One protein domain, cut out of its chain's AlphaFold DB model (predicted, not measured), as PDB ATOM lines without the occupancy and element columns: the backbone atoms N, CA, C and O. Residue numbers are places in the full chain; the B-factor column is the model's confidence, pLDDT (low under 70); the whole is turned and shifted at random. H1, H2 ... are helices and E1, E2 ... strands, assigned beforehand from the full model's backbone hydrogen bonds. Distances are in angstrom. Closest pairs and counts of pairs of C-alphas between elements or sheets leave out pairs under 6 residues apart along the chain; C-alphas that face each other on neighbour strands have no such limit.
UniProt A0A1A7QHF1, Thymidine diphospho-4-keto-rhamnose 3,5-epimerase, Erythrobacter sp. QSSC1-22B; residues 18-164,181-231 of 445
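What this domain is: This is residues 18 to 164 and 181 to 231 of the 445 residues of the protein "Thymidine diphospho-4-keto-rhamnose 3,5-epimerase" of Erythrobacter sp. QSSC1-22B (UniProt A0A1A7QHF1). Two sheets stand partly face to face as a loose sandwich: a five-stranded wall E1 E8 E5 E10 E3, and opposite it the sheet E7 E6 E9, with the pair E4 E11 alongside E9. Helix H2 grazes the larger sheet, the hairpin E12 E13 forms an arm at one end of the longest axis, and E2 with its loop lies at the other. The 198 printed residues include two named helices and 13 named strands, in the order E1 to E10, H1, E11, H2, E12, E13; the class is mixed, with 98 residues, under half, in named elements. Paired strands are antiparallel. The whole is compact, with a radius of gyration of the C-alphas of 18.4 A and spans of 63 by 42 by 38 A.

Where its parts are: The largest sheet holds E1, residues 18 to 20, from C-alpha 18 at (35.334, -72.536, 23.832); E8, 104 to 108; E5, 62 to 69, 21.2 A long; E10, 123 to 132, 28.1 A; and E3, 41 to 45. E7 is residues 93 to 98, E6 76 to 82, 19.6 A, and E9 112 to 117. E4 is 55 to 59, E11 151 to 155, E2 31 to 35 and H1 135 to 139. H2, 191 to 206, is 23.1 A long from C-alpha 191 at (37.227, -92.476, 10.720). E12 is 214 to 219; E13, 225 to 230, ends at (5.640, -82.624, 11.959).

How they stand to each other: The largest sheet is strongly twisted, with edge strands E1 and E3. Within hydrogen-bond range across its neighbour pairs are N 19 and O 105 of E1 and E8 at 2.8 A, N 66 and O 106 of E5 and E8 at 2.9 A, N 65 and O 127 of E5 and E10 at 2.9 A, and N 44 and O 124 of E3 and E10 at 2.9 A. H2 only grazes this sheet with residues 191 to 198. E6 and E7 form a hairpin, with N 78 and O 96 within hydrogen-bond range at 2.9 A; E6 and E9 are antiparallel neighbours, with N 79 and O 115 within hydrogen-bond range at 2.9 A. The closest C-alphas of E4 and E9 are those of Val 58 and Ala 113, 4.6 A apart; E4 and E11 are antiparallel neighbours, with N 56 and O 154 within hydrogen-bond range at 2.8 A. The hairpin E12 and E13 has N 216 and O 228 at 2.9 A; C-alphas 153 of E11 and 215 of E12 are 7.2 A apart. E2 pairs with no named strand. In H1 and H2 every O i to N i+4 pair is within hydrogen-bond range.

The domain as a whole: The C-alphas farthest apart, Gly 27 and Ser 222, are 65.4 A apart. Residues 136 to 141 and 202 to 208 stand free. Residues 165 to 180 are not printed, a gap of 14.2 A between C-alphas 164 and 181. The link from H1 to E11 is long. Mean pLDDT of the printed part is 84.3; residues 53, 159 to 164, 206 to 219 and 222 to 231 are under 70.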
ATOM      1  N   TRP A  18      34.771 -73.146  25.029       96.94
ATOM      2  CA  TRP A  18      35.334 -72.536  23.832       96.94
ATOM      3  C   TRP A  18      36.660 -73.211  23.487       96.94
ATOM      4  O   TRP A  18      37.514 -73.411  24.351       96.94
ATOM      5  N   SER A  19      36.853 -73.539  22.216       94.31
ATOM      6  CA  SER A  19      38.136 -73.955  21.658       94.31
ATOM      7  C   SER A  19      38.602 -72.896  20.674       94.31
ATOM      8  O   SER A  19      37.835 -72.480  19.812       94.31
ATOM      9  N   ARG A  20      39.865 -72.472  20.755       93.19
ATOM     10  CA  ARG A  20      40.425 -71.578  19.736       93.19
ATOM     11  C   ARG A  20      40.573 -72.313  18.408       93.19
ATOM     12  O   ARG A  20      41.142 -73.412  18.352       93.19
ATOM     13  N   ASN A  21      40.083 -71.680  17.352       92.50
ATOM     14  CA  ASN A  21      40.377 -72.076  15.988       92.50
ATOM     15  C   ASN A  21      41.820 -71.699  15.644       92.50
ATOM     16  O   ASN A  21      42.372 -70.721  16.154       92.50
ATOM     17  N   TRP A  22      42.453 -72.505  14.794       90.38
ATOM     18  CA  TRP A  22      43.795 -72.210  14.310       90.38
ATOM     19  C   TRP A  22      43.689 -71.135  13.226       90.38
ATOM     20  O   TRP A  22      43.244 -71.424  12.122       90.38
ATOM     21  N   ARG A  23      44.028 -69.887  13.573       87.44
ATOM     22  CA  ARG A  23      43.971 -68.732  12.666       87.44
ATOM     23  C   ARG A  23      45.365 -68.364  12.190       87.44
ATOM     24  O   ARG A  23      46.270 -68.177  13.001       87.44
ATOM     25  N   LEU A  24      45.505 -68.230  10.880       84.12
ATOM     26  CA  LEU A  24      46.720 -67.828  10.190       84.12
ATOM     27  C   LEU A  24      46.487 -66.443   9.578       84.12
ATOM     28  O   LEU A  24      45.513 -66.286   8.841       84.12
ATOM     29  N   PRO A  25      47.313 -65.429   9.885       82.62
ATOM     30  CA  PRO A  25      47.170 -64.106   9.282       82.62
ATOM     31  C   PRO A  25      47.231 -64.167   7.752       82.62
ATOM     32  O   PRO A  25      48.104 -64.829   7.198       82.62
ATOM     33  N   ASN A  26      46.330 -63.445   7.083       77.88
ATOM     34  CA  ASN A  26      46.224 -63.388   5.619       77.88
ATOM     35  C   ASN A  26      46.272 -61.943   5.075       77.88
ATOM     36  O   ASN A  26      45.781 -61.650   3.989       77.88
ATOM     37  N   GLY A  27      46.844 -61.023   5.861       74.38
ATOM     38  CA  GLY A  27      46.914 -59.589   5.563       74.38
ATOM     39  C   GLY A  27      45.754 -58.780   6.157       74.38
ATOM     40  O   GLY A  27      44.614 -59.230   6.216       74.38
ATOM     41  N   GLY A  28      46.039 -57.559   6.624       80.06
ATOM     42  CA  GLY A  28      45.030 -56.686   7.236       80.06
ATOM     43  C   GLY A  28      44.318 -57.339   8.430       80.06
ATOM     44  O   GLY A  28      44.968 -57.774   9.378       80.06
ATOM     45  N   GLN A  29      42.983 -57.389   8.380       86.06
ATOM     46  CA  GLN A  29      42.130 -58.092   9.353       86.06
ATOM     47  C   GLN A  29      41.701 -59.492   8.874       86.06
ATOM     48  O   GLN A  29      40.810 -60.089   9.477       86.06
ATOM     49  N   SER A  30      42.314 -60.001   7.802       86.19
ATOM     50  CA  SER A  30      41.969 -61.277   7.178       86.19
ATOM     51  C   SER A  30      42.726 -62.444   7.809       86.19
ATOM     52  O   SER A  30      43.910 -62.329   8.148       86.19
ATOM     53  N   PHE A  31      42.058 -63.589   7.941       88.88
ATOM     54  CA  PHE A  31      42.629 -64.815   8.490       88.88
ATOM     55  C   PHE A  31      42.202 -66.042   7.689       88.88
ATOM     56  O   PHE A  31      41.018 -66.245   7.430       88.88
ATOM     57  N   VAL A  32      43.157 -66.923   7.395       89.94
ATOM     58  CA  VAL A  32      42.866 -68.300   6.985       89.94
ATOM     59  C   VAL A  32      42.651 -69.141   8.240       89.94
ATOM     60  O   VAL A  32      43.429 -69.074   9.193       89.94
ATOM     61  N   VAL A  33      41.599 -69.951   8.245       92.56
ATOM     62  CA  VAL A  33      41.207 -70.818   9.357       92.56
ATOM     63  C   VAL A  33      41.109 -72.260   8.854       92.56
ATOM     64  O   VAL A  33      40.036 -72.689   8.419       92.56
ATOM     65  N   PRO A  34      42.222 -73.019   8.857       91.62
ATOM     66  CA  PRO A  34      42.220 -74.401   8.398       91.62
ATOM     67  C   PRO A  34      41.455 -75.316   9.349       91.62
ATOM     68  O   PRO A  34      41.666 -75.285  10.568       91.62
ATOM     69  N   VAL A  35      40.635 -76.206   8.790       90.25
ATOM     70  CA  VAL A  35      39.981 -77.274   9.547       90.25
ATOM     71  C   VAL A  35      40.620 -78.600   9.153       90.25
ATOM     72  O   VAL A  35      40.299 -79.201   8.133       90.25
ATOM     73  N   ALA A  36      41.561 -79.054   9.983       87.75
ATOM     74  CA  ALA A  36      42.398 -80.223   9.714       87.75
ATOM     75  C   ALA A  36      41.645 -81.554   9.921       87.75
ATOM     76  O   ALA A  36      41.912 -82.306  10.866       87.75
ATOM     77  N   THR A  37      40.673 -81.817   9.051       90.12
ATOM     78  CA  THR A  37      39.800 -82.994   9.049       90.12
ATOM     79  C   THR A  37      39.365 -83.337   7.625       90.12
ATOM     80  O   THR A  37      39.298 -82.460   6.773       90.12
ATOM     81  N   ARG A  38      39.022 -84.604   7.381       89.19
ATOM     82  CA  ARG A  38      38.332 -85.068   6.159       89.19
ATOM     83  C   ARG A  38      36.867 -85.438   6.418       89.19
ATOM     84  O   ARG A  38      36.227 -86.076   5.591       89.19
ATOM     85  N   ARG A  39      36.372 -85.144   7.619       91.44
ATOM     86  CA  ARG A  39      35.015 -85.499   8.046       91.44
ATOM     87  C   ARG A  39      34.012 -84.557   7.397       91.44
ATOM     88  O   ARG A  39      34.320 -83.381   7.206       91.44
ATOM     89  N   SER A  40      32.822 -85.078   7.120       91.00
ATOM     90  CA  SER A  40      31.687 -84.253   6.732       91.00
ATOM     91  C   SER A  40      31.367 -83.232   7.822       91.00
ATOM     92  O   SER A  40      31.640 -83.427   9.010       91.00
ATOM     93  N   PHE A  41      30.793 -82.120   7.394       93.56
ATOM     94  CA  PHE A  41      30.367 -81.019   8.246       93.56
ATOM     95  C   PHE A  41      29.115 -80.400   7.632       93.56
ATOM     96  O   PHE A  41      28.776 -80.684   6.484       93.56
ATOM     97  N   ASN A  42      28.427 -79.552   8.386       93.69
ATOM     98  CA  ASN A  42      27.269 -78.831   7.872       93.69
ATOM     99  C   ASN A  42      27.519 -77.327   7.927       93.69
ATOM    100  O   ASN A  42      28.184 -76.836   8.835       93.69
ATOM    101  N   VAL A  43      26.941 -76.593   6.987       95.31
ATOM    102  CA  VAL A  43      26.684 -75.163   7.131       95.31
ATOM    103  C   VAL A  43      25.208 -75.002   7.449       95.31
ATOM    104  O   VAL A  43      24.357 -75.458   6.687       95.31
ATOM    105  N   VAL A  44      24.900 -74.366   8.571       93.81
ATOM    106  CA  VAL A  44      23.537 -73.956   8.909       93.81
ATOM    107  C   VAL A  44      23.436 -72.464   8.662       93.81
ATOM    108  O   VAL A  44      24.188 -71.701   9.257       93.81
ATOM    109  N   PHE A  45      22.539 -72.062   7.771       92.69
ATOM    110  CA  PHE A  45      22.310 -70.662   7.440       92.69
ATOM    111  C   PHE A  45      20.938 -70.229   7.933       92.69
ATOM    112  O   PHE A  45      19.965 -70.990   7.866       92.69
ATOM    113  N   HIS A  46      20.868 -69.000   8.423       91.06
ATOM    114  CA  HIS A  46      19.671 -68.431   9.021       91.06
ATOM    115  C   HIS A  46      19.293 -67.136   8.301       91.06
ATOM    116  O   HIS A  46      20.104 -66.221   8.152       91.06
ATOM    117  N   GLY A  47      18.041 -67.067   7.854       86.44
ATOM    118  CA  GLY A  47      17.495 -65.931   7.122       86.44
ATOM    119  C   GLY A  47      17.331 -64.671   7.979       86.44
ATOM    120  O   GLY A  47      17.811 -64.565   9.107       86.44
ATOM    121  N   ARG A  48      16.617 -63.684   7.431       85.75
ATOM    122  CA  ARG A  48      16.324 -62.412   8.123       85.75
ATOM    123  C   ARG A  48      15.186 -62.514   9.133       85.75
ATOM    124  O   ARG A  48      15.029 -61.635   9.979       85.75
ATOM    125  N   GLU A  49      14.334 -63.517   8.971       82.75
ATOM    126  CA  GLU A  49      13.164 -63.689   9.815       82.75
ATOM    127  C   GLU A  49      13.566 -64.217  11.180       82.75
ATOM    128  O   GLU A  49      14.485 -65.026  11.300       82.75
ATOM    129  N   LYS A  50      12.847 -63.755  12.209       77.75
ATOM    130  CA  LYS A  50      13.126 -64.166  13.576       77.75
ATOM    131  C   LYS A  50      13.037 -65.682  13.680       77.75
ATOM    132  O   LYS A  50      11.984 -66.261  13.410       77.75
ATOM    133  N   PHE A  51      14.115 -66.289  14.146       70.06
ATOM    134  CA  PHE A  51      14.222 -67.731  14.260       70.06
ATOM    135  C   PHE A  51      14.295 -68.140  15.734       70.06
ATOM    136  O   PHE A  51      15.024 -67.540  16.519       70.06
ATOM    137  N   SER A  52      13.511 -69.143  16.131       71.06
ATOM    138  CA  SER A  52      13.586 -69.732  17.471       71.06
ATOM    139  C   SER A  52      13.078 -71.168  17.434       71.06
ATOM    140  O   SER A  52      11.989 -71.428  16.918       71.06
ATOM    141  N   TYR A  53      13.845 -72.098  18.002       69.12
ATOM    142  CA  TYR A  53      13.442 -73.503  18.095       69.12
ATOM    143  C   TYR A  53      12.317 -73.713  19.120       69.12
ATOM    144  O   TYR A  53      11.499 -74.623  18.978       69.12
ATOM    145  N   GLY A  54      12.255 -72.882  20.168       74.06
ATOM    146  CA  GLY A  54      11.283 -73.019  21.262       74.06
ATOM    147  C   GLY A  54      11.504 -74.245  22.165       74.06
ATOM    148  O   GLY A  54      10.680 -74.522  23.040       74.06
ATOM    149  N   HIS A  55      12.596 -74.980  21.961       81.75
ATOM    150  CA  HIS A  55      13.021 -76.134  22.745       81.75
ATOM    151  C   HIS A  55      14.545 -76.268  22.700       81.75
ATOM    152  O   HIS A  55      15.186 -75.820  21.754       81.75
ATOM    153  N   TYR A  56      15.106 -76.960  23.688       86.94
ATOM    154  CA  TYR A  56      16.489 -77.404  23.643       86.94
ATOM    155  C   TYR A  56      16.632 -78.620  22.725       86.94
ATOM    156  O   TYR A  56      15.852 -79.571  22.842       86.94
ATOM    157  N   GLY A  57      17.671 -78.632  21.895       90.50
ATOM    158  CA  GLY A  57      18.176 -79.842  21.251       90.50
ATOM    159  C   GLY A  57      19.171 -80.568  22.158       90.50
ATOM    160  O   GLY A  57      19.971 -79.935  22.851       90.50
ATOM    161  N   VAL A  58      19.120 -81.901  22.181       92.31
ATOM    162  CA  VAL A  58      20.071 -82.752  22.914       92.31
ATOM    163  C   VAL A  58      20.575 -83.845  21.989       92.31
ATOM    164  O   VAL A  58      19.823 -84.752  21.653       92.31
ATOM    165  N   HIS A  59      21.854 -83.801  21.639       94.12
ATOM    166  CA  HIS A  59      22.522 -84.902  20.952       94.12
ATOM    167  C   HIS A  59      23.003 -85.952  21.954       94.12
ATOM    168  O   HIS A  59      23.632 -85.603  22.955       94.12
ATOM    169  N   LEU A  60      22.734 -87.237  21.716       92.88
ATOM    170  CA  LEU A  60      23.189 -88.323  22.600       92.88
ATOM    171  C   LEU A  60      24.493 -88.972  22.128       92.88
ATOM    172  O   LEU A  60      25.226 -89.537  22.940       92.88
ATOM    173  N   GLY A  61      24.795 -88.867  20.843       93.56
ATOM    174  CA  GLY A  61      25.941 -89.448  20.164       93.56
ATOM    175  C   GLY A  61      26.811 -88.420  19.459       93.56
ATOM    176  O   GLY A  61      27.795 -88.814  18.847       93.56
ATOM    177  N   GLN A  62      26.513 -87.123  19.549       94.69
ATOM    178  CA  GLN A  62      27.273 -86.072  18.873       94.69
ATOM    179  C   GLN A  62      27.763 -84.991  19.852       94.69
ATOM    180  O   GLN A  62      27.003 -84.483  20.672       94.69
ATOM    181  N   GLU A  63      29.059 -84.659  19.792       96.81
ATOM    182  CA  GLU A  63      29.605 -83.390  20.293       96.81
ATOM    183  C   GLU A  63      29.494 -82.372  19.161       96.81
ATOM    184  O   GLU A  63      30.148 -82.541  18.124       96.81
ATOM    185  N   ASP A  64      28.726 -81.309  19.374       97.38
ATOM    186  CA  ASP A  64      28.650 -80.209  18.419       97.38
ATOM    187  C   ASP A  64      29.880 -79.323  18.533       97.38
ATOM    188  O   ASP A  64      30.354 -79.007  19.630       97.38
ATOM    189  N   ARG A  65      30.403 -78.918  17.378       97.44
ATOM    190  CA  ARG A  65      31.573 -78.057  17.245       97.44
ATOM    191  C   ARG A  65      31.241 -76.912  16.302       97.44
ATOM    192  O   ARG A  65      31.396 -77.016  15.086       97.44
ATOM    193  N   LEU A  66      30.729 -75.840  16.888       97.94
ATOM    194  CA  LEU A  66      30.034 -74.777  16.174       97.94
ATOM    195  C   LEU A  66      30.921 -73.539  16.059       97.94
ATOM    196  O   LEU A  66      31.349 -72.985  17.072       97.94
ATOM    197  N   THR A  67      31.175 -73.081  14.836       97.81
ATOM    198  CA  THR A  67      31.767 -71.759  14.587       97.81
ATOM    199  C   THR A  67      30.697 -70.847  14.003       97.81
ATOM    200  O   THR A  67      30.219 -71.097  12.901       97.81
ATOM    201  N   PHE A  68      30.332 -69.798  14.740       97.12
ATOM    202  CA  PHE A  68      29.325 -68.818  14.330       97.12
ATOM    203  C   PHE A  68      29.984 -67.702  13.519       97.12
ATOM    204  O   PHE A  68      30.950 -67.096  13.983       97.12
ATOM    205  N   LEU A  69      29.460 -67.419  12.334       95.94
ATOM    206  CA  LEU A  69      29.999 -66.486  11.350       95.94
ATOM    207  C   LEU A  69      28.934 -65.447  10.997       95.94
ATOM    208  O   LEU A  69      27.780 -65.779  10.749       95.94
ATOM    209  N   GLY A  70      29.317 -64.178  10.988       91.81
ATOM    210  CA  GLY A  70      28.406 -63.074  10.719       91.81
ATOM    211  C   GLY A  70      28.988 -61.755  11.204       91.81
ATOM    212  O   GLY A  70      30.135 -61.700  11.659       91.81
ATOM    213  N   ALA A  71      28.196 -60.690  11.115       89.06
ATOM    214  CA  ALA A  71      28.637 -59.364  11.525       89.06
ATOM    215  C   ALA A  71      28.960 -59.326  13.038       89.06
ATOM    216  O   ALA A  71      28.172 -59.822  13.850       89.06
ATOM    217  N   PRO A  72      30.102 -58.743  13.452       88.81
ATOM    218  CA  PRO A  72      30.587 -58.821  14.837       88.81
ATOM    219  C   PRO A  72      29.775 -57.985  15.837       88.81
ATOM    220  O   PRO A  72      30.030 -58.036  17.040       88.81
ATOM    221  N   ASP A  73      28.830 -57.182  15.357       89.19
ATOM    222  CA  ASP A  73      27.896 -56.401  16.161       89.19
ATOM    223  C   ASP A  73      26.615 -57.174  16.521       89.19
ATOM    224  O   ASP A  73      25.856 -56.734  17.391       89.19
ATOM    225  N   ARG A  74      26.388 -58.341  15.903       91.06
ATOM    226  CA  ARG A  74      25.308 -59.263  16.265       91.06
ATOM    227  C   ARG A  74      25.593 -59.935  17.606       91.06
ATOM    228  O   ARG A  74      26.740 -60.185  17.975       91.06
ATOM    229  N   ILE A  75      24.524 -60.252  18.334       94.00
ATOM    230  CA  ILE A  75      24.591 -60.907  19.642       94.00
ATOM    231  C   ILE A  75      23.787 -62.198  19.581       94.00
ATOM    232  O   ILE A  75      22.574 -62.169  19.389       94.00
ATOM    233  N   ILE A  76      24.472 -63.307  19.825       95.19
ATOM    234  CA  ILE A  76      23.881 -64.634  19.950       95.19
ATOM    235  C   ILE A  76      23.664 -64.894  21.436       95.19
ATOM    236  O   ILE A  76      24.575 -64.702  22.247       95.19
ATOM    237  N   THR A  77      22.462 -65.332  21.804       95.44
ATOM    238  CA  THR A  77      22.161 -65.801  23.161       95.44
ATOM    239  C   THR A  77      22.098 -67.316  23.144       95.44
ATOM    240  O   THR A  77      21.195 -67.881  22.539       95.44
ATOM    241  N   ALA A  78      23.033 -67.967  23.830       96.12
ATOM    242  CA  ALA A  78      23.044 -69.415  23.972       96.12
ATOM    243  C   ALA A  78      22.561 -69.822  25.360       96.12
ATOM    244  O   ALA A  78      23.004 -69.270  26.375       96.12
ATOM    245  N   ARG A  79      21.673 -70.812  25.401       95.88
ATOM    246  CA  ARG A  79      21.157 -71.415  26.628       95.88
ATOM    247  C   ARG A  79      21.580 -72.866  26.674       95.88
ATOM    248  O   ARG A  79      21.451 -73.569  25.682       95.88
ATOM    249  N   PHE A  80      22.031 -73.312  27.835       96.50
ATOM    250  CA  PHE A  80      22.495 -74.672  28.052       96.50
ATOM    251  C   PHE A  80      21.873 -75.272  29.305       96.50
ATOM    252  O   PHE A  80      21.654 -74.564  30.293       96.50
ATOM    253  N   MET A  81      21.670 -76.586  29.292       95.25
ATOM    254  CA  MET A  81      21.317 -77.365  30.475       95.25
ATOM    255  C   MET A  81      22.042 -78.712  30.458       95.25
ATOM    256  O   MET A  81      22.006 -79.447  29.476       95.25
ATOM    257  N   ASP A  82      22.704 -79.066  31.553       96.25
ATOM    258  CA  ASP A  82      23.368 -80.364  31.646       96.25
ATOM    259  C   ASP A  82      22.355 -81.467  31.983       96.25
ATOM    260  O   ASP A  82      21.904 -81.577  33.126       96.25
ATOM    261  N   LEU A  83      21.991 -82.299  31.006       94.69
ATOM    262  CA  LEU A  83      21.014 -83.379  31.184       94.69
ATOM    263  C   LEU A  83      21.666 -84.753  31.371       94.69
ATOM    264  O   LEU A  83      20.980 -85.772  31.371       94.69
ATOM    265  N   ARG A  84      22.980 -84.812  31.586       95.25
ATOM    266  CA  ARG A  84      23.708 -86.076  31.728       95.25
ATOM    267  C   ARG A  84      23.510 -86.680  33.115       95.25
ATOM    268  O   ARG A  84      23.747 -86.034  34.138       95.25
ATOM    269  N   ALA A  85      23.115 -87.945  33.156       91.81
ATOM    270  CA  ALA A  85      23.060 -88.742  34.370       91.81
ATOM    271  C   ALA A  85      24.476 -88.938  34.938       91.81
ATOM    272  O   ALA A  85      25.399 -89.306  34.213       91.81
ATOM    273  N   GLY A  86      24.650 -88.678  36.236       90.44
ATOM    274  CA  GLY A  86      25.944 -88.806  36.917       90.44
ATOM    275  C   GLY A  86      26.964 -87.706  36.596       90.44
ATOM    276  O   GLY A  86      28.099 -87.790  37.060       90.44
ATOM    277  N   SER A  87      26.593 -86.671  35.831       94.75
ATOM    278  CA  SER A  87      27.471 -85.517  35.615       94.75
ATOM    279  C   SER A  87      27.640 -84.698  36.903       94.75
ATOM    280  O   SER A  87      26.640 -84.429  37.573       94.75
ATOM    281  N   PRO A  88      28.856 -84.206  37.219       94.81
ATOM    282  CA  PRO A  88      29.087 -83.332  38.375       94.81
ATOM    283  C   PRO A  88      28.367 -81.977  38.274       94.81
ATOM    284  O   PRO A  88      28.237 -81.268  39.268       94.81
ATOM    285  N   THR A  89      27.913 -81.601  37.079       95.44
ATOM    286  CA  THR A  89      27.128 -80.384  36.827       95.44
ATOM    287  C   THR A  89      25.698 -80.701  36.395       95.44
ATOM    288  O   THR A  89      25.005 -79.820  35.892       95.44
ATOM    289  N   GLY A  90      25.244 -81.947  36.573       92.75
ATOM    290  CA  GLY A  90      23.947 -82.416  36.106       92.75
ATOM    291  C   GLY A  90      22.794 -81.571  36.644       92.75
ATOM    292  O   GLY A  90      22.465 -81.610  37.818       92.75
ATOM    293  N   GLY A  91      22.074 -80.894  35.753       88.69
ATOM    294  CA  GLY A  91      20.879 -80.096  36.047       88.69
ATOM    295  C   GLY A  91      21.161 -78.605  36.051       88.69
ATOM    296  O   GLY A  91      20.224 -77.819  35.960       88.69
ATOM    297  N   ARG A  92      22.437 -78.210  36.077       91.88
ATOM    298  CA  ARG A  92      22.819 -76.808  35.975       91.88
ATOM    299  C   ARG A  92      22.410 -76.239  34.629       91.88
ATOM    300  O   ARG A  92      22.531 -76.899  33.594       91.88
ATOM    301  N   ARG A  93      21.987 -74.979  34.671       93.31
ATOM    302  CA  ARG A  93      21.708 -74.157  33.500       93.31
ATOM    303  C   ARG A  93      22.741 -73.061  33.361       93.31
ATOM    304  O   ARG A  93      23.285 -72.572  34.349       93.31
ATOM    305  N   LEU A  94      22.970 -72.658  32.123       95.31
ATOM    306  CA  LEU A  94      23.834 -71.542  31.792       95.31
ATOM    307  C   LEU A  94      23.203 -70.757  30.645       95.31
ATOM    308  O   LEU A  94      22.723 -71.340  29.680       95.31
ATOM    309  N   THR A  95      23.199 -69.433  30.741       95.81
ATOM    310  CA  THR A  95      22.857 -68.551  29.623       95.81
ATOM    311  C   THR A  95      23.994 -67.576  29.427       95.81
ATOM    312  O   THR A  95      24.444 -66.946  30.382       95.81
ATOM    313  N   VAL A  96      24.466 -67.468  28.192       96.38
ATOM    314  CA  VAL A  96      25.571 -66.587  27.826       96.38
ATOM    315  C   VAL A  96      25.244 -65.842  26.547       96.38
ATOM    316  O   VAL A  96      24.480 -66.318  25.709       96.38
ATOM    317  N   GLN A  97      25.855 -64.674  26.401       96.56
ATOM    318  CA  GLN A  97      25.788 -63.877  25.188       96.56
ATOM    319  C   GLN A  97      27.183 -63.720  24.603       96.56
ATOM    320  O   GLN A  97      28.156 -63.565  25.344       96.56
ATOM    321  N   PHE A  98      27.285 -63.784  23.280       96.06
ATOM    322  CA  PHE A  98      28.544 -63.602  22.570       96.06
ATOM    323  C   PHE A  98      28.315 -63.100  21.143       96.06
ATOM    324  O   PHE A  98      27.236 -63.264  20.580       96.06
ATOM    325  N   ALA A  99      29.357 -62.512  20.557       94.69
ATOM    326  CA  ALA A  99      29.377 -62.131  19.148       94.69
ATOM    327  C   ALA A  99      29.876 -63.292  18.259       94.69
ATOM    328  O   ALA A  99      30.707 -64.101  18.715       94.69
ATOM    329  N   PRO A 100      29.410 -63.393  17.000       94.81
ATOM    330  CA  PRO A 100      29.976 -64.324  16.028       94.81
ATOM    331  C   PRO A 100      31.437 -63.965  15.716       94.81
ATOM    332  O   PRO A 100      31.899 -62.851  15.954       94.81
ATOM    333  N   GLY A 101      32.192 -64.933  15.208       94.06
ATOM    334  CA  GLY A 101      33.557 -64.732  14.740       94.06
ATOM    335  C   GLY A 101      34.316 -66.045  14.575       94.06
ATOM    336  O   GLY A 101      34.093 -67.008  15.306       94.06
ATOM    337  N   SER A 102      35.284 -66.050  13.660       94.38
ATOM    338  CA  SER A 102      36.052 -67.246  13.288       94.38
ATOM    339  C   SER A 102      37.068 -67.716  14.342       94.38
ATOM    340  O   SER A 102      37.647 -68.790  14.207       94.38
ATOM    341  N   GLU A 103      37.311 -66.937  15.403       93.50
ATOM    342  CA  GLU A 103      38.347 -67.211  16.413       93.50
ATOM    343  C   GLU A 103      38.054 -68.400  17.318       93.50
ATOM    344  O   GLU A 103      38.989 -69.070  17.764       93.50
ATOM    345  N   TYR A 104      36.781 -68.684  17.577       94.88
ATOM    346  CA  TYR A 104      36.404 -69.714  18.531       94.88
ATOM    347  C   TYR A 104      35.350 -70.646  17.960       94.88
ATOM    348  O   TYR A 104      34.398 -70.228  17.310       94.88
ATOM    349  N   GLU A 105      35.516 -71.909  18.305       96.00
ATOM    350  CA  GLU A 105      34.551 -72.978  18.137       96.00
ATOM    351  C   GLU A 105      33.920 -73.264  19.506       96.00
ATOM    352  O   GLU A 105      34.628 -73.498  20.493       96.00
ATOM    353  N   LEU A 106      32.593 -73.239  19.583       98.19
ATOM    354  CA  LEU A 106      31.839 -73.694  20.746       98.19
ATOM    355  C   LEU A 106      31.737 -75.219  20.706       98.19
ATOM    356  O   LEU A 106      31.248 -75.774  19.724       98.19
ATOM    357  N   ARG A 107      32.168 -75.894  21.775       98.12
ATOM    358  CA  ARG A 107      32.072 -77.352  21.906       98.12
ATOM    359  C   ARG A 107      31.033 -77.746  22.934       98.12
ATOM    360  O   ARG A 107      31.219 -77.462  24.121       98.12
ATOM    361  N   ILE A 108      29.990 -78.431  22.480       98.38
ATOM    362  CA  ILE A 108      28.856 -78.863  23.297       98.38
ATOM    363  C   ILE A 108      28.912 -80.388  23.414       98.38
ATOM    364  O   ILE A 108      28.724 -81.076  22.414       98.38
ATOM    365  N   PRO A 109      29.224 -80.943  24.598       97.56
ATOM    366  CA  PRO A 109      29.295 -82.390  24.775       97.56
ATOM    367  C   PRO A 109      27.940 -83.086  24.552       97.56
ATOM    368  O   PRO A 109      26.908 -82.491  24.879       97.56
ATOM    369  N   PRO A 110      27.937 -84.374  24.148       97.00
ATOM    370  CA  PRO A 110      26.721 -85.178  24.115       97.00
ATOM    371  C   PRO A 110      25.983 -85.125  25.461       97.00
ATOM    372  O   PRO A 110      26.599 -85.221  26.527       97.00
ATOM    373  N   GLY A 111      24.661 -84.972  25.424       95.69
ATOM    374  CA  GLY A 111      23.781 -84.881  26.591       95.69
ATOM    375  C   GLY A 111      23.674 -83.498  27.238       95.69
ATOM    376  O   GLY A 111      22.938 -83.357  28.217       95.69
ATOM    377  N   VAL A 112      24.379 -82.484  26.731       97.50
ATOM    378  CA  VAL A 112      24.135 -81.087  27.111       97.50
ATOM    379  C   VAL A 112      23.071 -80.511  26.176       97.50
ATOM    380  O   VAL A 112      23.291 -80.358  24.978       97.50
ATOM    381  N   ALA A 113      21.910 -80.199  26.748       96.19
ATOM    382  CA  ALA A 113      20.830 -79.496  26.070       96.19
ATOM    383  C   ALA A 113      21.276 -78.091  25.680       96.19
ATOM    384  O   ALA A 113      21.887 -77.409  26.506       96.19
ATOM    385  N   HIS A 114      20.944 -77.653  24.467       96.12
ATOM    386  CA  HIS A 114      21.267 -76.310  24.002       96.12
ATOM    387  C   HIS A 114      20.191 -75.701  23.096       96.12
ATOM    388  O   HIS A 114      19.448 -76.410  22.422       96.12
ATOM    389  N   ASP A 115      20.106 -74.376  23.132       93.81
ATOM    390  CA  ASP A 115      19.236 -73.532  22.311       93.81
ATOM    391  C   ASP A 115      19.957 -72.204  22.029       93.81
ATOM    392  O   ASP A 115      20.797 -71.761  22.825       93.81
ATOM    393  N   PHE A 116      19.623 -71.575  20.907       94.00
ATOM    394  CA  PHE A 116      20.238 -70.342  20.436       94.00
ATOM    395  C   PHE A 116      19.177 -69.371  19.912       94.00
ATOM    396  O   PHE A 116      18.380 -69.721  19.045       94.00
ATOM    397  N   ASP A 117      19.240 -68.126  20.378       92.44
ATOM    398  CA  ASP A 117      18.518 -66.991  19.797       92.44
ATOM    399  C   ASP A 117      19.507 -65.979  19.197       92.44
ATOM    400  O   ASP A 117      20.674 -65.916  19.600       92.44
ATOM    401  N   GLY A 118      19.012 -65.117  18.304       92.19
ATOM    402  CA  GLY A 118      19.827 -64.080  17.662       92.19
ATOM    403  C   GLY A 118      20.673 -64.622  16.511       92.19
ATOM    404  O   GLY A 118      21.779 -64.136  16.282       92.19
ATOM    405  N   LEU A 119      20.189 -65.676  15.845       92.62
ATOM    406  CA  LEU A 119      20.867 -66.322  14.723       92.62
ATOM    407  C   LEU A 119      20.533 -65.676  13.375       92.62
ATOM    408  O   LEU A 119      21.063 -66.108  12.364       92.62
ATOM    409  N   GLU A 120      19.680 -64.656  13.319       91.12
ATOM    410  CA  GLU A 120      19.297 -64.025  12.056       91.12
ATOM    411  C   GLU A 120      20.525 -63.452  11.328       91.12
ATOM    412  O   GLU A 120      21.276 -62.653  11.896       91.12
ATOM    413  N   GLN A 121      20.715 -63.847  10.062       90.56
ATOM    414  CA  GLN A 121      21.910 -63.543   9.257       90.56
ATOM    415  C   GLN A 121      23.240 -64.021   9.878       90.56
ATOM    416  O   GLN A 121      24.299 -63.447   9.610       90.56
ATOM    417  N   ILE A 122      23.192 -65.055  10.719       93.81
ATOM    418  CA  ILE A 122      24.364 -65.795  11.184       93.81
ATOM    419  C   ILE A 122      24.425 -67.109  10.417       93.81
ATOM    420  O   ILE A 122      23.451 -67.853  10.360       93.81
ATOM    421  N   ASP A 123      25.592 -67.418   9.870       95.56
ATOM    422  CA  ASP A 123      25.906 -68.744   9.356       95.56
ATOM    423  C   ASP A 123      26.697 -69.505  10.421       95.56
ATOM    424  O   ASP A 123      27.552 -68.942  11.103       95.56
ATOM    425  N   THR A 124      26.451 -70.801  10.578       96.06
ATOM    426  CA  THR A 124      27.217 -71.647  11.496       96.06
ATOM    427  C   THR A 124      27.880 -72.773  10.723       96.06
ATOM    428  O   THR A 124      27.219 -73.522  10.005       96.06
ATOM    429  N   VAL A 125      29.198 -72.904  10.869       97.00
ATOM    430  CA  VAL A 125      29.930 -74.092  10.421       97.00
ATOM    431  C   VAL A 125      29.896 -75.107  11.556       97.00
ATOM    432  O   VAL A 125      30.522 -74.915  12.603       97.00
ATOM    433  N   ASN A 126      29.153 -76.185  11.333       95.62
ATOM    434  CA  ASN A 126      28.904 -77.255  12.285       95.62
ATOM    435  C   ASN A 126      29.823 -78.428  11.956       95.62
ATOM    436  O   ASN A 126      29.474 -79.332  11.191       95.62
ATOM    437  N   ASN A 127      31.003 -78.414  12.565       95.31
ATOM    438  CA  ASN A 127      31.773 -79.635  12.736       95.31
ATOM    439  C   ASN A 127      31.150 -80.466  13.856       95.31
ATOM    440  O   ASN A 127      30.375 -79.971  14.677       95.31
ATOM    441  N   TYR A 128      31.544 -81.730  13.941       94.31
ATOM    442  CA  TYR A 128      31.086 -82.585  15.021       94.31
ATOM    443  C   TYR A 128      32.065 -83.713  15.327       94.31
ATOM    444  O   TYR A 128      32.940 -84.064  14.526       94.31
ATOM    445  N   ALA A 129      31.921 -84.279  16.524       95.06
ATOM    446  CA  ALA A 129      32.502 -85.567  16.855       95.06
ATOM    447  C   ALA A 129      31.422 -86.560  17.283       95.06
ATOM    448  O   ALA A 129      30.644 -86.285  18.185       95.06
ATOM    449  N   VAL A 130      31.409 -87.727  16.650       94.69
ATOM    450  CA  VAL A 130      30.495 -88.822  16.955       94.69
ATOM    451  C   VAL A 130      31.058 -89.715  18.058       94.69
ATOM    452  O   VAL A 130      32.244 -90.062  18.067       94.69
ATOM    453  N   TYR A 131      30.165 -90.126  18.947       94.69
ATOM    454  CA  TYR A 131      30.350 -91.080  20.019       94.69
ATOM    455  C   TYR A 131      29.314 -92.198  19.868       94.69
ATOM    456  O   TYR A 131      28.115 -91.955  19.739       94.69
ATOM    457  N   LEU A 132      29.790 -93.437  19.895       92.62
ATOM    458  CA  LEU A 132      29.018 -94.662  19.753       92.62
ATOM    459  C   LEU A 132      28.662 -95.253  21.128       92.62
ATOM    460  O   LEU A 132      29.386 -95.018  22.113       92.62
ATOM    461  N   PRO A 133      27.555 -96.012  21.212       90.69
ATOM    462  CA  PRO A 133      27.188 -96.734  22.422       90.69
ATOM    463  C   PRO A 133      28.247 -97.782  22.782       90.69
ATOM    464  O   PRO A 133      29.126 -98.124  21.983       90.69
ATOM    465  N   ASP A 134      28.181 -98.307  24.006       87.62
ATOM    466  CA  ASP A 134      29.040 -99.433  24.372       87.62
ATOM    467  C   ASP A 134      28.657-100.671  23.534       87.62
ATOM    468  O   ASP A 134      27.489-101.065  23.566       87.62
ATOM    469  N   PRO A 135      29.592-101.301  22.792       85.56
ATOM    470  CA  PRO A 135      29.246-102.370  21.858       85.56
ATOM    471  C   PRO A 135      28.548-103.567  22.506       85.56
ATOM    472  O   PRO A 135      27.667-104.155  21.884       85.56
ATOM    473  N   ALA A 136      28.912-103.925  23.744       85.62
ATOM    474  CA  ALA A 136      28.301-105.060  24.432       85.62
ATOM    475  C   ALA A 136      26.845-104.754  24.800       85.62
ATOM    476  O   ALA A 136      25.959-105.571  24.558       85.62
ATOM    477  N   ARG A 137      26.595-103.545  25.312       82.94
ATOM    478  CA  ARG A 137      25.248-103.085  25.676       82.94
ATOM    479  C   ARG A 137      24.370-102.859  24.450       82.94
ATOM    480  O   ARG A 137      23.193-103.201  24.470       82.94
ATOM    481  N   TRP A 138      24.947-102.335  23.369       81.06
ATOM    482  CA  TRP A 138      24.229-102.128  22.115       81.06
ATOM    483  C   TRP A 138      23.840-103.460  21.464       81.06
ATOM    484  O   TRP A 138      22.682-103.645  21.103       81.06
ATOM    485  N   ALA A 139      24.762-104.429  21.409       81.94
ATOM    486  CA  ALA A 139      24.486-105.770  20.884       81.94
ATOM    487  C   ALA A 139      23.464-106.553  21.729       81.94
ATOM    488  O   ALA A 139      22.712-107.360  21.188       81.94
ATOM    489  N   ALA A 140      23.421-106.306  23.040       82.38
ATOM    490  CA  ALA A 140      22.434-106.886  23.949       82.38
ATOM    491  C   ALA A 140      21.051-106.201  23.885       82.38
ATOM    492  O   ALA A 140      20.124-106.650  24.556       82.38
ATOM    493  N   GLY A 141      20.897-105.124  23.100       78.38
ATOM    494  CA  GLY A 141      19.654-104.349  23.021       78.38
ATOM    495  C   GLY A 141      19.369-103.498  24.263       78.38
ATOM    496  O   GLY A 141      18.257-103.014  24.436       78.38
ATOM    497  N   GLU A 142      20.355-103.297  25.141       75.44
ATOM    498  CA  GLU A 142      20.205-102.516  26.378       75.44
ATOM    499  C   GLU A 142      20.240-101.000  26.146       75.44
ATOM    500  O   GLU A 142      19.964-100.219  27.059       75.44
ATOM    501  N   GLN A 143      20.640-100.574  24.949       71.12
ATOM    502  CA  GLN A 143      20.698 -99.176  24.558       71.12
ATOM    503  C   GLN A 143      20.120 -99.017  23.152       71.12
ATOM    504  O   GLN A 143      20.741 -99.410  22.169       71.12
ATOM    505  N   GLU A 144      18.943 -98.410  23.057       71.56
ATOM    506  CA  GLU A 144      18.339 -98.027  21.783       71.56
ATOM    507  C   GLU A 144      18.882 -96.650  21.384       71.56
ATOM    508  O   GLU A 144      18.381 -95.613  21.814       71.56
ATOM    509  N   TRP A 145      19.972 -96.639  20.616       82.62
ATOM    510  CA  TRP A 145      20.485 -95.437  19.963       82.62
ATOM    511  C   TRP A 145      20.515 -95.649  18.452       82.62
ATOM    512  O   TRP A 145      21.000 -96.678  17.975       82.62
ATOM    513  N   ASP A 146      20.011 -94.656  17.725       77.69
ATOM    514  CA  ASP A 146      20.048 -94.568  16.269       77.69
ATOM    515  C   ASP A 146      20.573 -93.185  15.884       77.69
ATOM    516  O   ASP A 146      20.132 -92.169  16.421       77.69
ATOM    517  N   MET A 147      21.505 -93.157  14.938       75.50
ATOM    518  CA  MET A 147      22.084 -91.924  14.419       75.50
ATOM    519  C   MET A 147      21.028 -91.024  13.770       75.50
ATOM    520  O   MET A 147      21.070 -89.807  13.936       75.50
ATOM    521  N   ASP A 148      20.045 -91.605  13.077       72.00
ATOM    522  CA  ASP A 148      18.998 -90.828  12.398       72.00
ATOM    523  C   ASP A 148      18.008 -90.184  13.392       72.00
ATOM    524  O   ASP A 148      17.189 -89.340  13.019       72.00
ATOM    525  N   ALA A 149      18.085 -90.574  14.668       75.44
ATOM    526  CA  ALA A 149      17.270 -90.074  15.767       75.44
ATOM    527  C   ALA A 149      18.133 -89.635  16.965       75.44
ATOM    528  O   ALA A 149      17.707 -89.748  18.114       75.44
ATOM    529  N   ASP A 150      19.341 -89.121  16.704       86.25
ATOM    530  CA  ASP A 150      20.288 -88.727  17.755       86.25
ATOM    531  C   ASP A 150      19.824 -87.519  18.593       86.25
ATOM    532  O   ASP A 150      20.252 -87.344  19.736       86.25
ATOM    533  N   ILE A 151      18.948 -86.687  18.022       86.06
ATOM    534  CA  ILE A 151      18.447 -85.464  18.651       86.06
ATOM    535  C   ILE A 151      17.189 -85.758  19.465       86.06
ATOM    536  O   ILE A 151      16.161 -86.191  18.939       86.06
ATOM    537  N   VAL A 152      17.236 -85.407  20.746       85.88
ATOM    538  CA  VAL A 152      16.077 -85.356  21.635       85.88
ATOM    539  C   VAL A 152      15.706 -83.903  21.911       85.88
ATOM    540  O   VAL A 152      16.506 -83.140  22.443       85.88
ATOM    541  N   ASN A 153      14.459 -83.536  21.618       86.25
ATOM    542  CA  ASN A 153      13.936 -82.205  21.920       86.25
ATOM    543  C   ASN A 153      13.391 -82.148  23.354       86.25
ATOM    544  O   ASN A 153      12.565 -82.985  23.743       86.25
ATOM    545  N   VAL A 154      13.836 -81.152  24.124       84.94
ATOM    546  CA  VAL A 154      13.431 -80.915  25.517       84.94
ATOM    547  C   VAL A 154      12.809 -79.517  25.644       84.94
ATOM    548  O   VAL A 154      13.479 -78.530  25.348       84.94
ATOM    549  N   PRO A 155      11.548 -79.387  26.102       83.94
ATOM    550  CA  PRO A 155      10.897 -78.084  26.242       83.94
ATOM    551  C   PRO A 155      11.640 -77.140  27.194       83.94
ATOM    552  O   PRO A 155      12.178 -77.571  28.212       83.94
ATOM    553  N   HIS A 156      11.586 -75.830  26.937       80.75
ATOM    554  CA  HIS A 156      12.174 -74.825  27.837       80.75
ATOM    555  C   HIS A 156      11.528 -74.789  29.233       80.75
ATOM    556  O   HIS A 156      12.144 -74.310  30.181       80.75
ATOM    557  N   SER A 157      10.299 -75.297  29.366       77.69
ATOM    558  CA  SER A 157       9.495 -75.273  30.593       77.69
ATOM    559  C   SER A 157       9.824 -76.372  31.610       77.69
ATOM    560  O   SER A 157       9.196 -76.410  32.667       77.69
ATOM    561  N   VAL A 158      10.769 -77.278  31.323       76.06
ATOM    562  CA  VAL A 158      11.112 -78.362  32.259       76.06
ATOM    563  C   VAL A 158      11.664 -77.810  33.579       76.06
ATOM    564  O   VAL A 158      12.491 -76.901  33.588       76.06
ATOM    565  N   ALA A 159      11.222 -78.358  34.711       64.19
ATOM    566  CA  ALA A 159      11.675 -77.929  36.037       64.19
ATOM    567  C   ALA A 159      13.059 -78.513  36.385       64.19
ATOM    568  O   ALA A 159      13.425 -79.595  35.908       64.19
ATOM    569  N   ASP A 160      13.822 -77.807  37.227       59.56
ATOM    570  CA  ASP A 160      15.124 -78.279  37.709       59.56
ATOM    571  C   ASP A 160      14.990 -79.568  38.520       59.56
ATOM    572  O   ASP A 160      14.050 -79.768  39.287       59.56
ATOM    573  N   ALA A 161      15.965 -80.462  38.369       50.34
ATOM    574  CA  ALA A 161      15.982 -81.705  39.127       50.34
ATOM    575  C   ALA A 161      16.351 -81.509  40.613       50.34
ATOM    576  O   ALA A 161      16.057 -82.415  41.392       50.34
ATOM    577  N   GLU A 162      16.970 -80.375  40.985       45.22
ATOM    578  CA  GLU A 162      17.500 -80.087  42.335       45.22
ATOM    579  C   GLU A 162      16.459 -79.526  43.322       45.22
ATOM    580  O   GLU A 162      16.634 -79.658  44.529       45.22
ATOM    581  N   THR A 163      15.323 -78.980  42.874       42.38
ATOM    582  CA  THR A 163      14.264 -78.515  43.798       42.38
ATOM    583  C   THR A 163      13.443 -79.653  44.422       42.38
ATOM    584  O   THR A 163      12.553 -79.392  45.228       42.38
ATOM    585  N   ALA A 164      13.726 -80.912  44.071       41.59
ATOM    586  CA  ALA A 164      12.944 -82.083  44.477       41.59
ATOM    587  C   ALA A 164      13.561 -82.916  45.621       41.59
ATOM    588  O   ALA A 164      12.950 -83.900  46.024       41.59
ATOM    589  N   ARG A 181      17.015 -87.189  32.400       89.06
ATOM    590  CA  ARG A 181      18.427 -87.550  32.567       89.06
ATOM    591  C   ARG A 181      18.811 -88.588  31.525       89.06
ATOM    592  O   ARG A 181      18.157 -89.621  31.428       89.06
ATOM    593  N   PHE A 182      19.870 -88.317  30.772       90.56
ATOM    594  CA  PHE A 182      20.345 -89.176  29.693       90.56
ATOM    595  C   PHE A 182      21.684 -89.824  30.036       90.56
ATOM    596  O   PHE A 182      22.482 -89.261  30.784       90.56
ATOM    597  N   HIS A 183      21.951 -90.980  29.435       90.62
ATOM    598  CA  HIS A 183      23.270 -91.605  29.393       90.62
ATOM    599  C   HIS A 183      23.806 -91.485  27.961       90.62
ATOM    600  O   HIS A 183      23.516 -92.359  27.145       90.62
ATOM    601  N   PRO A 184      24.519 -90.398  27.616       92.69
ATOM    602  CA  PRO A 184      25.043 -90.228  26.270       92.69
ATOM    603  C   PRO A 184      26.103 -91.276  25.950       92.69
ATOM    604  O   PRO A 184      26.752 -91.840  26.838       92.69
ATOM    605  N   ASN A 185      26.317 -91.482  24.660       93.62
ATOM    606  CA  ASN A 185      27.387 -92.313  24.153       93.62
ATOM    607  C   ASN A 185      28.752 -91.729  24.532       93.62
ATOM    608  O   ASN A 185      28.948 -90.514  24.576       93.62
ATOM    609  N   ALA A 186      29.721 -92.611  24.774       91.06
ATOM    610  CA  ALA A 186      31.034 -92.219  25.283       91.06
ATOM    611  C   ALA A 186      32.208 -92.754  24.453       91.06
ATOM    612  O   ALA A 186      33.346 -92.352  24.692       91.06
ATOM    613  N   ARG A 187      31.980 -93.657  23.486       93.38
ATOM    614  CA  ARG A 187      33.056 -94.268  22.689       93.38
ATOM    615  C   ARG A 187      33.298 -93.451  21.419       93.38
ATOM    616  O   ARG A 187      32.429 -93.469  20.560       93.38
ATOM    617  N   PRO A 188      34.434 -92.756  21.244       95.06
ATOM    618  CA  PRO A 188      34.675 -91.990  20.023       95.06
ATOM    619  C   PRO A 188      34.584 -92.876  18.776       95.06
ATOM    620  O   PRO A 188      35.157 -93.965  18.743       95.06
ATOM    621  N   ALA A 189      33.880 -92.400  17.753       93.38
ATOM    622  CA  ALA A 189      33.792 -93.083  16.472       93.38
ATOM    623  C   ALA A 189      35.142 -93.064  15.732       93.38
ATOM    624  O   ALA A 189      35.898 -92.090  15.810       93.38
ATOM    625  N   SER A 190      35.429 -94.133  14.988       92.25
ATOM    626  CA  SER A 190      36.588 -94.210  14.092       92.25
ATOM    627  C   SER A 190      36.327 -93.461  12.783       92.25
ATOM    628  O   SER A 190      35.178 -93.239  12.408       92.25
ATOM    629  N   ASP A 191      37.379 -93.133  12.029       87.38
ATOM    630  CA  ASP A 191      37.227 -92.476  10.720       87.38
ATOM    631  C   ASP A 191      36.464 -93.343   9.701       87.38
ATOM    632  O   ASP A 191      35.776 -92.810   8.831       87.38
ATOM    633  N   VAL A 192      36.482 -94.674   9.860       89.62
ATOM    634  CA  VAL A 192      35.631 -95.594   9.080       89.62
ATOM    635  C   VAL A 192      34.153 -95.253   9.267       89.62
ATOM    636  O   VAL A 192      33.415 -95.188   8.289       89.62
ATOM    637  N   PHE A 193      33.727 -94.991  10.504       90.69
ATOM    638  CA  PHE A 193      32.341 -94.643  10.798       90.69
ATOM    639  C   PHE A 193      31.947 -93.295  10.176       90.69
ATOM    640  O   PHE A 193      30.850 -93.174   9.644       90.69
ATOM    641  N   TYR A 194      32.841 -92.299  10.175       90.69
ATOM    642  CA  TYR A 194      32.562 -91.016   9.513       90.69
ATOM    643  C   TYR A 194      32.394 -91.155   7.999       90.69
ATOM    644  O   TYR A 194      31.552 -90.467   7.431       90.69
ATOM    645  N   ARG A 195      33.148 -92.050   7.341       87.81
ATOM    646  CA  ARG A 195      32.950 -92.328   5.908       87.81
ATOM    647  C   ARG A 195      31.574 -92.936   5.636       87.81
ATOM    648  O   ARG A 195      30.858 -92.425   4.782       87.81
ATOM    649  N   LEU A 196      31.177 -93.936   6.428       89.00
ATOM    650  CA  LEU A 196      29.841 -94.542   6.337       89.00
ATOM    651  C   LEU A 196      28.729 -93.516   6.593       89.00
ATOM    652  O   LEU A 196      27.707 -93.519   5.912       89.00
ATOM    653  N   LEU A 197      28.929 -92.617   7.559       87.44
ATOM    654  CA  LEU A 197      27.983 -91.545   7.848       87.44
ATOM    655  C   LEU A 197      27.852 -90.579   6.665       87.44
ATOM    656  O   LEU A 197      26.734 -90.254   6.278       87.44
ATOM    657  N   ALA A 198      28.967 -90.151   6.068       88.19
ATOM    658  CA  ALA A 198      28.954 -89.259   4.911       88.19
ATOM    659  C   ALA A 198      28.258 -89.898   3.694       88.19
ATOM    660  O   ALA A 198      27.497 -89.224   3.003       88.19
ATOM    661  N   GLU A 199      28.477 -91.194   3.449       87.94
ATOM    662  CA  GLU A 199      27.773 -91.956   2.409       87.94
ATOM    663  C   GLU A 199      26.267 -92.019   2.678       87.94
ATOM    664  O   GLU A 199      25.479 -91.612   1.824       87.94
ATOM    665  N   ARG A 200      25.863 -92.415   3.893       85.25
ATOM    666  CA  ARG A 200      24.447 -92.488   4.290       85.25
ATOM    667  C   ARG A 200      23.749 -91.135   4.195       85.25
ATOM    668  O   ARG A 200      22.618 -91.059   3.723       85.25
ATOM    669  N   GLN A 201      24.398 -90.056   4.631       82.81
ATOM    670  CA  GLN A 201      23.821 -88.716   4.533       82.81
ATOM    671  C   GLN A 201      23.685 -88.271   3.068       82.81
ATOM    672  O   GLN A 201      22.662 -87.689   2.710       82.81
ATOM    673  N   ARG A 202      24.665 -88.582   2.208       84.38
ATOM    674  CA  ARG A 202      24.595 -88.301   0.765       84.38
ATOM    675  C   ARG A 202      23.421 -89.027   0.107       84.38
ATOM    676  O   ARG A 202      22.671 -88.408  -0.644       84.38
ATOM    677  N   GLU A 203      23.239 -90.308   0.414       82.56
ATOM    678  CA  GLU A 203      22.092 -91.098  -0.052       82.56
ATOM    679  C   GLU A 203      20.769 -90.524   0.470       82.56
ATOM    680  O   GLU A 203      19.826 -90.330  -0.297       82.56
ATOM    681  N   GLY A 204      20.710 -90.174   1.759       77.62
ATOM    682  CA  GLY A 204      19.538 -89.548   2.371       77.62
ATOM    683  C   GLY A 204      19.144 -88.233   1.695       77.62
ATOM    684  O   GLY A 204      17.958 -87.997   1.458       77.62
ATOM    685  N   MET A 205      20.126 -87.408   1.308       75.94
ATOM    686  CA  MET A 205      19.869 -86.155   0.594       75.94
ATOM    687  C   MET A 205      19.246 -86.372  -0.788       75.94
ATOM    688  O   MET A 205      18.366 -85.606  -1.175       75.94
ATOM    689  N   ALA A 206      19.642 -87.426  -1.509       67.38
ATOM    690  CA  ALA A 206      19.074 -87.763  -2.819       67.38
ATOM    691  C   ALA A 206      17.590 -88.182  -2.750       67.38
ATOM    692  O   ALA A 206      16.897 -88.230  -3.767       67.38
ATOM    693  N   HIS A 207      17.087 -88.484  -1.549       64.31
ATOM    694  CA  HIS A 207      15.727 -88.962  -1.307       64.31
ATOM    695  C   HIS A 207      14.892 -88.014  -0.429       64.31
ATOM    696  O   HIS A 207      13.816 -88.396   0.042       64.31
ATOM    697  N   LEU A 208      15.348 -86.772  -0.218       61.94
ATOM    698  CA  LEU A 208      14.646 -85.778   0.598       61.94
ATOM    699  C   LEU A 208      13.283 -85.406   0.012       61.94
ATOM    700  O   LEU A 208      13.146 -84.558  -0.866       61.94
ATOM    701  N   ALA A 209      12.238 -86.016   0.561       51.72
ATOM    702  CA  ALA A 209      10.863 -85.650   0.260       51.72
ATOM    703  C   ALA A 209      10.330 -84.542   1.188       51.72
ATOM    704  O   ALA A 209       9.303 -83.929   0.876       51.72
ATOM    705  N   HIS A 210      10.931 -84.345   2.369       52.94
ATOM    706  CA  HIS A 210      10.362 -83.585   3.494       52.94
ATOM    707  C   HIS A 210      11.403 -82.627   4.107       52.94
ATOM    708  O   HIS A 210      12.590 -82.936   4.115       52.94
ATOM    709  N   SER A 211      10.951 -81.463   4.583       56.03
ATOM    710  CA  SER A 211      11.747 -80.481   5.340       56.03
ATOM    711  C   SER A 211      12.223 -81.062   6.675       56.03
ATOM    712  O   SER A 211      11.765 -82.134   7.092       56.03
ATOM    713  N   HIS A 212      13.135 -80.361   7.360       56.44
ATOM    714  CA  HIS A 212      13.581 -80.797   8.680       56.44
ATOM    715  C   HIS A 212      12.378 -80.908   9.623       56.44
ATOM    716  O   HIS A 212      11.665 -79.938   9.877       56.44
ATOM    717  N   ALA A 213      12.145 -82.109  10.146       53.75
ATOM    718  CA  ALA A 213      11.009 -82.345  11.016       53.75
ATOM    719  C   ALA A 213      11.204 -81.633  12.360       53.75
ATOM    720  O   ALA A 213      12.287 -81.690  12.944       53.75
ATOM    721  N   TYR A 214      10.147 -81.027  12.888       53.91
ATOM    722  CA  TYR A 214      10.107 -80.562  14.269       53.91
ATOM    723  C   TYR A 214       9.108 -81.400  15.062       53.91
ATOM    724  O   TYR A 214       8.134 -81.934  14.527       53.91
ATOM    725  N   THR A 215       9.382 -81.571  16.354       49.66
ATOM    726  CA  THR A 215       8.509 -82.346  17.240       49.66
ATOM    727  C   THR A 215       7.671 -81.398  18.076       49.66
ATOM    728  O   THR A 215       8.218 -80.515  18.732       49.66
ATOM    729  N   VAL A 216       6.358 -81.605  18.078       51.91
ATOM    730  CA  VAL A 216       5.420 -80.902  18.954       51.91
ATOM    731  C   VAL A 216       4.877 -81.890  19.973       51.91
ATOM    732  O   VAL A 216       4.332 -82.939  19.612       51.91
ATOM    733  N   ASP A 217       5.011 -81.550  21.252       55.00
ATOM    734  CA  ASP A 217       4.294 -82.244  22.316       55.00
ATOM    735  C   ASP A 217       2.817 -81.833  22.251       55.00
ATOM    736  O   ASP A 217       2.466 -80.658  22.361       55.00
ATOM    737  N   THR A 218       1.935 -82.808  22.062       61.53
ATOM    738  CA  THR A 218       0.482 -82.622  22.074       61.53
ATOM    739  C   THR A 218      -0.168 -83.620  23.029       61.53
ATOM    740  O   THR A 218       0.490 -84.501  23.583       61.53
ATOM    741  N   ARG A 219      -1.478 -83.506  23.230       66.62
ATOM    742  CA  ARG A 219      -2.280 -84.529  23.904       66.62
ATOM    743  C   ARG A 219      -3.284 -85.093  22.911       66.62
ATOM    744  O   ARG A 219      -3.871 -84.342  22.137       66.62
ATOM    745  N   ASP A 220      -3.460 -86.410  22.906       70.88
ATOM    746  CA  ASP A 220      -4.555 -87.008  22.142       70.88
ATOM    747  C   ASP A 220      -5.916 -86.692  22.790       70.88
ATOM    748  O   ASP A 220      -5.996 -86.087  23.861       70.88
ATOM    749  N   ALA A 221      -7.008 -87.115  22.148       71.88
ATOM    750  CA  ALA A 221      -8.365 -86.877  22.643       71.88
ATOM    751  C   ALA A 221      -8.636 -87.473  24.043       71.88
ATOM    752  O   ALA A 221      -9.605 -87.084  24.687       71.88
ATOM    753  N   SER A 222      -7.788 -88.393  24.525       69.94
ATOM    754  CA  SER A 222      -7.863 -88.962  25.878       69.94
ATOM    755  C   SER A 222      -7.057 -88.173  26.919       69.94
ATOM    756  O   SER A 222      -7.033 -88.542  28.089       69.94
ATOM    757  N   GLY A 223      -6.374 -87.100  26.509       59.59
ATOM    758  CA  GLY A 223      -5.469 -86.331  27.361       59.59
ATOM    759  C   GLY A 223      -4.078 -86.953  27.509       59.59
ATOM    760  O   GLY A 223      -3.240 -86.386  28.218       59.59
ATOM    761  N   SER A 224      -3.794 -88.075  26.840       56.91
ATOM    762  CA  SER A 224      -2.495 -88.748  26.913       56.91
ATOM    763  C   SER A 224      -1.443 -87.977  26.108       56.91
ATOM    764  O   SER A 224      -1.728 -87.578  24.975       56.91
ATOM    765  N   PRO A 225      -0.230 -87.756  26.648       47.72
ATOM    766  CA  PRO A 225       0.824 -87.050  25.931       47.72
ATOM    767  C   PRO A 225       1.261 -87.842  24.692       47.72
ATOM    768  O   PRO A 225       1.495 -89.051  24.748       47.72
ATOM    769  N   ARG A 226       1.381 -87.148  23.564       58.22
ATOM    770  CA  ARG A 226       1.871 -87.665  22.286       58.22
ATOM    771  C   ARG A 226       2.934 -86.723  21.743       58.22
ATOM    772  O   ARG A 226       2.779 -85.510  21.814       58.22
ATOM    773  N   LYS A 227       3.971 -87.288  21.132       50.97
ATOM    774  CA  LYS A 227       4.936 -86.539  20.325       50.97
ATOM    775  C   LYS A 227       4.526 -86.629  18.867       50.97
ATOM    776  O   LYS A 227       4.515 -87.722  18.301       50.97
ATOM    777  N   LEU A 228       4.166 -85.500  18.268       52.66
ATOM    778  CA  LEU A 228       3.936 -85.412  16.832       52.66
ATOM    779  C   LEU A 228       5.214 -84.936  16.160       52.66
ATOM    780  O   LEU A 228       5.660 -83.817  16.400       52.66
ATOM    781  N   LYS A 229       5.783 -85.779  15.299       58.69
ATOM    782  CA  LYS A 229       6.810 -85.363  14.348       58.69
ATOM    783  C   LYS A 229       6.096 -84.710  13.169       58.69
ATOM    784  O   LYS A 229       5.441 -85.399  12.389       58.69
ATOM    785  N   ILE A 230       6.178 -83.390  13.078       58.59
ATOM    786  CA  ILE A 230       5.640 -82.624  11.959       58.59
ATOM    787  C   ILE A 230       6.796 -82.382  10.997       58.59
ATOM    788  O   ILE A 230       7.810 -81.793  11.356       58.59
ATOM    789  N   SER A 231       6.649 -82.868   9.773       55.34
ATOM    790  CA  SER A 231       7.541 -82.539   8.670       55.34
ATOM    791  C   SER A 231       6.683 -82.010   7.540       55.34
ATOM    792  O   SER A 231       5.800 -82.723   7.052       55.34
TER     793      SER A 231